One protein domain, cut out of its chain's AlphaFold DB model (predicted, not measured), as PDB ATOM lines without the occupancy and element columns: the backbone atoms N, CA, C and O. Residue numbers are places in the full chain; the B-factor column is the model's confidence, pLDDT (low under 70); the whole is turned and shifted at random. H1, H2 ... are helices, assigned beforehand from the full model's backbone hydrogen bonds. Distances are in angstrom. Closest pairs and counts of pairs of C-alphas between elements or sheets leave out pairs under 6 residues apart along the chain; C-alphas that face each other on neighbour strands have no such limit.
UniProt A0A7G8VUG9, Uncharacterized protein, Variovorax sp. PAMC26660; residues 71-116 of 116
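Overview. This is residues 71 to 116 of the 116 residues of an uncharacterized protein of Variovorax sp. PAMC26660 (UniProt A0A7G8VUG9). Little regular structure: a wide, open loop of chain with a short helix, H1, at one end of its longest axis and another, H2, toward the other end. Residues 71 to 76 start on H2's side, residues 78 to 83 stick out as a corner, and the chain then runs to H1 and back to H2. The printed part has 46 residues with two named helices, H1 then H2, and no named strand; it is all helix by class, though only 13 residues are in named elements. It is loose, with a radius of gyration of the C-alphas of 12.0 A, and spans 33 by 24 by 18 A.

Along the chain. Residues 71 to 88 hold no named element. H1 is residues 89 to 94, 8.6 A long, from C-alpha 89 at (264.431, 264.260, 70.078). H2 is residues 102 to 108, 9.9 A long, ending with C-alpha 108 at (248.914, 266.337, 88.799).

Arrangement. H1 and H2 are apart, with a short link of 7 residues. In both helices every O i to N i+4 pair is within hydrogen-bond range.

Size, cuts and confidence. The C-alphas farthest apart, of Glu 90 and Pro 112, are 32.7 A apart. The printed part has no cut. Residues 113 to 116 have pLDDT under 70.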
ATOM      1  N   GLN A  71     253.591 271.093  91.226       87.00
ATOM      2  CA  GLN A  71     252.970 271.618  92.439       87.00
ATOM      3  C   GLN A  71     251.480 271.916  92.199       87.00
ATOM      4  O   GLN A  71     251.079 272.212  91.069       87.00
ATOM      5  N   PRO A  72     250.642 271.890  93.252       88.94
ATOM      6  CA  PRO A  72     249.242 272.275  93.129       88.94
ATOM      7  C   PRO A  72     249.078 273.665  92.496       88.94
ATOM      8  O   PRO A  72     249.697 274.635  92.937       88.94
ATOM      9  N   GLY A  73     248.238 273.756  91.468       88.50
ATOM     10  CA  GLY A  73     247.969 274.990  90.729       88.50
ATOM     11  C   GLY A  73     249.000 275.367  89.657       88.50
ATOM     12  O   GLY A  73     248.811 276.382  88.988       88.50
ATOM     13  N   GLU A  74     250.074 274.592  89.467       87.81
ATOM     14  CA  GLU A  74     251.031 274.839  88.385       87.81
ATOM     15  C   GLU A  74     250.489 274.407  87.018       87.81
ATOM     16  O   GLU A  74     249.744 273.441  86.878       87.81
ATOM     17  N   SER A  75     250.901 275.124  85.978       85.38
ATOM     18  CA  SER A  75     250.600 274.798  84.588       85.38
ATOM     19  C   SER A  75     251.870 274.856  83.747       85.38
ATOM     20  O   SER A  75     252.860 275.498  84.115       85.38
ATOM     21  N   LEU A  76     251.856 274.165  82.605       85.50
ATOM     22  CA  LEU A  76     252.981 274.207  81.682       85.50
ATOM     23  C   LEU A  76     253.170 275.622  81.142       85.50
ATOM     24  O   LEU A  76     252.240 276.259  80.644       85.50
ATOM     25  N   ARG A  77     254.415 276.096  81.194       82.56
ATOM     26  CA  ARG A  77     254.776 277.368  80.584       82.56
ATOM     27  C   ARG A  77     254.715 277.238  79.067       82.56
ATOM     28  O   ARG A  77     255.434 276.437  78.471       82.56
ATOM     29  N   THR A  78     253.913 278.088  78.449       83.31
ATOM     30  CA  THR A  78     253.855 278.233  76.999       83.31
ATOM     31  C   THR A  78     254.794 279.343  76.519       83.31
ATOM     32  O   THR A  78     255.227 280.220  77.275       83.31
ATOM     33  N   SER A  79     255.155 279.284  75.241       78.50
ATOM     34  CA  SER A  79     255.765 280.399  74.517       78.50
ATOM     35  C   SER A  79     254.818 281.604  74.469       78.50
ATOM     36  O   SER A  79     253.620 281.478  74.715       78.50
ATOM     37  N   GLY A  80     255.325 282.776  74.068       71.94
ATOM     38  CA  GLY A  80     254.490 283.971  73.874       71.94
ATOM     39  C   GLY A  80     253.332 283.787  72.875       71.94
ATOM     40  O   GLY A  80     252.399 284.579  72.885       71.94
ATOM     41  N   ALA A  81     253.365 282.729  72.054       78.75
ATOM     42  CA  ALA A  81     252.308 282.347  71.117       78.75
ATOM     43  C   ALA A  81     251.381 281.230  71.646       78.75
ATOM     44  O   ALA A  81     250.636 280.634  70.873       78.75
ATOM     45  N   GLY A  82     251.462 280.881  72.934       81.62
ATOM     46  CA  GLY A  82     250.611 279.860  73.557       81.62
ATOM     47  C   GLY A  82     251.005 278.409  73.257       81.62
ATOM     48  O   GLY A  82     250.382 277.494  73.785       81.62
ATOM     49  N   LYS A  83     252.053 278.167  72.461       83.81
ATOM     50  CA  LYS A  83     252.544 276.812  72.152       83.81
ATOM     51  C   LYS A  83     253.540 276.319  73.192       83.81
ATOM     52  O   LYS A  83     254.360 277.112  73.664       83.81
ATOM     53  N   LEU A  84     253.511 275.023  73.496       86.25
ATOM     54  CA  LEU A  84     254.572 274.384  74.272       86.25
ATOM     55  C   LEU A  84     255.901 274.429  73.500       86.25
ATOM     56  O   LEU A  84     255.883 274.352  72.270       86.25
ATOM     57  N   PRO A  85     257.044 274.571  74.190       82.75
ATOM     58  CA  PRO A  85     258.346 274.477  73.546       82.75
ATOM     59  C   PRO A  85     258.545 273.092  72.927       82.75
ATOM     60  O   PRO A  85     258.391 272.079  73.606       82.75
ATOM     61  N   GLU A  86     258.926 273.057  71.655       85.50
ATOM     62  CA  GLU A  86     259.389 271.832  71.008       85.50
ATOM     63  C   GLU A  86     260.872 271.637  71.327       85.50
ATOM     64  O   GLU A  86     261.685 272.552  71.166       85.50
ATOM     65  N   LEU A  87     261.217 270.449  71.820       85.44
ATOM     66  CA  LEU A  87     262.590 270.070  72.130       85.44
ATOM     67  C   LEU A  87     263.084 269.042  71.104       85.44
ATOM     68  O   LEU A  87     262.301 268.181  70.695       85.44
ATOM     69  N   PRO A  88     264.371 269.086  70.712       91.50
ATOM     70  CA  PRO A  88     264.956 268.056  69.863       91.50
ATOM     71  C   PRO A  88     264.817 266.656  70.478       91.50
ATOM     72  O   PRO A  88     264.865 266.492  71.702       91.50
ATOM     73  N   ALA A  89     264.673 265.633  69.633       91.12
ATOM     74  CA  ALA A  89     264.431 264.260  70.078       91.12
ATOM     75  C   ALA A  89     265.568 263.721  70.962       91.12
ATOM     76  O   ALA A  89     265.314 263.004  71.929       91.12
ATOM     77  N   GLU A  90     266.810 264.111  70.680       91.75
ATOM     78  CA  GLU A  90     267.981 263.760  71.481       91.75
ATOM     79  C   GLU A  90     267.908 264.314  72.910       91.75
ATOM     80  O   GLU A  90     268.316 263.639  73.856       91.75
ATOM     81  N   VAL A  91     267.326 265.504  73.091       87.25
ATOM     82  CA  VAL A  91     267.137 266.122  74.411       87.25
ATOM     83  C   VAL A  91     266.055 265.380  75.187       87.25
ATOM     84  O   VAL A  91     266.246 265.066  76.358       87.25
ATOM     85  N   ILE A  92     264.943 265.048  74.528       89.62
ATOM     86  CA  ILE A  92     263.844 264.274  75.122       89.62
ATOM     87  C   ILE A  92     264.341 262.889  75.563       89.62
ATOM     88  O   ILE A  92     264.074 262.449  76.682       89.62
ATOM     89  N   ALA A  93     265.118 262.215  74.713       89.88
ATOM     90  CA  ALA A  93     265.706 260.920  75.036       89.88
ATOM     91  C   ALA A  93     266.661 261.010  76.238       89.88
ATOM     92  O   ALA A  93     266.564 260.201  77.160       89.88
ATOM     93  N   ALA A  94     267.541 262.019  76.270       88.25
ATOM     94  CA  ALA A  94     268.459 262.245  77.388       88.25
ATOM     95  C   ALA A  94     267.736 262.597  78.701       88.25
ATOM     96  O   ALA A  94     268.230 262.268  79.779       88.25
ATOM     97  N   ALA A  95     266.561 263.227  78.621       84.00
ATOM     98  CA  ALA A  95     265.717 263.554  79.767       84.00
ATOM     99  C   ALA A  95     264.931 262.349  80.327       84.00
ATOM    100  O   ALA A  95     264.238 262.492  81.333       84.00
ATOM    101  N   GLY A  96     265.049 261.166  79.713       88.50
ATOM    102  CA  GLY A  96     264.392 259.942  80.175       88.50
ATOM    103  C   GLY A  96     263.048 259.646  79.508       88.50
ATOM    104  O   GLY A  96     262.337 258.760  79.975       88.50
ATOM    105  N   GLY A  97     262.707 260.338  78.416       89.06
ATOM    106  CA  GLY A  97     261.509 260.061  77.627       89.06
ATOM    107  C   GLY A  97     260.631 261.290  77.375       89.06
ATOM    108  O   GLY A  97     261.008 262.413  77.715       89.06
ATOM    109  N   PRO A  98     259.468 261.091  76.727       88.19
ATOM    110  CA  PRO A  98     258.558 262.178  76.385       88.19
ATOM    111  C   PRO A  98     258.049 262.905  77.633       88.19
ATOM    112  O   PRO A  98     257.798 262.292  78.671       88.19
ATOM    113  N   ALA A  99     257.868 264.220  77.509       85.75
ATOM    114  CA  ALA A  99     257.251 265.027  78.554       85.75
ATOM    115  C   ALA A  99     255.785 264.617  78.781       85.75
ATOM    116  O   ALA A  99     255.100 264.177  77.854       85.75
ATOM    117  N   SER A 100     255.297 264.809  80.008       87.25
ATOM    118  CA  SER A 100     253.880 264.643  80.343       87.25
ATOM    119  C   SER A 100     252.990 265.537  79.476       87.25
ATOM    120  O   SER A 100     253.355 266.674  79.165       87.25
ATOM    121  N   SER A 101     251.802 265.042  79.116       88.44
ATOM    122  CA  SER A 101     250.819 265.834  78.370       88.44
ATOM    123  C   SER A 101     250.245 266.975  79.221       88.44
ATOM    124  O   SER A 101     250.371 266.984  80.449       88.44
ATOM    125  N   VAL A 102     249.584 267.941  78.576       89.00
ATOM    126  CA  VAL A 102     248.925 269.064  79.266       89.00
ATOM    127  C   VAL A 102     247.872 268.550  80.253       89.00
ATOM    128  O   VAL A 102     247.781 269.043  81.375       89.00
ATOM    129  N   GLU A 103     247.116 267.529  79.858       91.00
ATOM    130  CA  GLU A 103     246.054 266.915  80.657       91.00
ATOM    131  C   GLU A 103     246.624 266.189  81.880       91.00
ATOM    132  O   GLU A 103     246.087 266.314  82.981       91.00
ATOM    133  N   GLU A 104     247.741 265.471  81.706       91.25
ATOM    134  CA  GLU A 104     248.465 264.841  82.812       91.25
ATOM    135  C   GLU A 104     248.947 265.888  83.815       91.25
ATOM    136  O   GLU A 104     248.725 265.749  85.015       91.25
ATOM    137  N   VAL A 105     249.570 266.965  83.332       91.25
ATOM    138  CA  VAL A 105     250.067 268.035  84.201       91.25
ATOM    139  C   VAL A 105     248.918 268.713  84.940       91.25
ATOM    140  O   VAL A 105     249.025 268.916  86.145       91.25
ATOM    141  N   ALA A 106     247.800 269.001  84.267       91.31
ATOM    142  CA  ALA A 106     246.618 269.574  84.907       91.31
ATOM    143  C   ALA A 106     246.076 268.662  86.018       91.31
ATOM    144  O   ALA A 106     245.780 269.136  87.116       91.31
ATOM    145  N   ARG A 107     246.021 267.346  85.773       91.75
ATOM    146  CA  ARG A 107     245.629 266.358  86.784       91.75
ATOM    147  C   ARG A 107     246.586 266.347  87.978       91.75
ATOM    148  O   ARG A 107     246.119 266.376  89.113       91.75
ATOM    149  N   LEU A 108     247.898 266.320  87.739       91.31
ATOM    150  CA  LEU A 108     248.914 266.337  88.799       91.31
ATOM    151  C   LEU A 108     248.875 267.635  89.619       91.31
ATOM    152  O   LEU A 108     249.050 267.602  90.834       91.31
ATOM    153  N   ALA A 109     248.588 268.760  88.968       91.25
ATOM    154  CA  ALA A 109     248.436 270.064  89.601       91.25
ATOM    155  C   ALA A 109     247.094 270.246  90.335       91.25
ATOM    156  O   ALA A 109     246.888 271.280  90.971       91.25
ATOM    157  N   GLY A 110     246.158 269.296  90.231       89.88
ATOM    158  CA  GLY A 110     244.807 269.444  90.782       89.88
ATOM    159  C   GLY A 110     243.995 270.560  90.113       89.88
ATOM    160  O   GLY A 110     243.108 271.137  90.742       89.88
ATOM    161  N   LEU A 111     244.308 270.891  88.858       86.25
ATOM    162  CA  LEU A 111     243.558 271.860  88.068       86.25
ATOM    163  C   LEU A 111     242.299 271.200  87.478       86.25
ATOM    164  O   LEU A 111     242.344 270.028  87.090       86.25
ATOM    165  N   PRO A 112     241.170 271.927  87.379       72.31
ATOM    166  CA  PRO A 112     240.004 271.428  86.658       72.31
ATOM    167  C   PRO A 112     240.408 271.133  85.210       72.31
ATOM    168  O   PRO A 112     241.100 271.939  84.585       72.31
ATOM    169  N   GLY A 113     240.020 269.959  84.701       59.84
ATOM    170  CA  GLY A 113     240.413 269.495  83.371       59.84
ATOM    171  C   GLY A 113     240.134 270.561  82.313       59.84
ATOM    172  O   GLY A 113     239.004 271.031  82.189       59.84
ATOM    173  N   VAL A 114     241.175 270.960  81.580       53.00
ATOM    174  CA  VAL A 114     241.039 271.879  80.449       53.00
ATOM    175  C   VAL A 114     240.276 271.120  79.367       53.00
ATOM    176  O   VAL A 114     240.819 270.214  78.743       53.00
ATOM    177  N   ALA A 115     238.991 271.433  79.202       44.12
ATOM    178  CA  ALA A 115     238.242 270.999  78.033       44.12
ATOM    179  C   ALA A 115     238.881 271.660  76.804       44.12
ATOM    180  O   ALA A 115     238.978 272.888  76.753       44.12
ATOM    181  N   VAL A 116     239.372 270.832  75.882       45.59
ATOM    182  CA  VAL A 116     239.824 271.241  74.543       45.59
ATOM    183  C   VAL A 116     238.615 271.595  73.690       45.59
ATOM    184  O   VAL A 116     237.626 270.827  73.745       45.59
TER     185      VAL A 116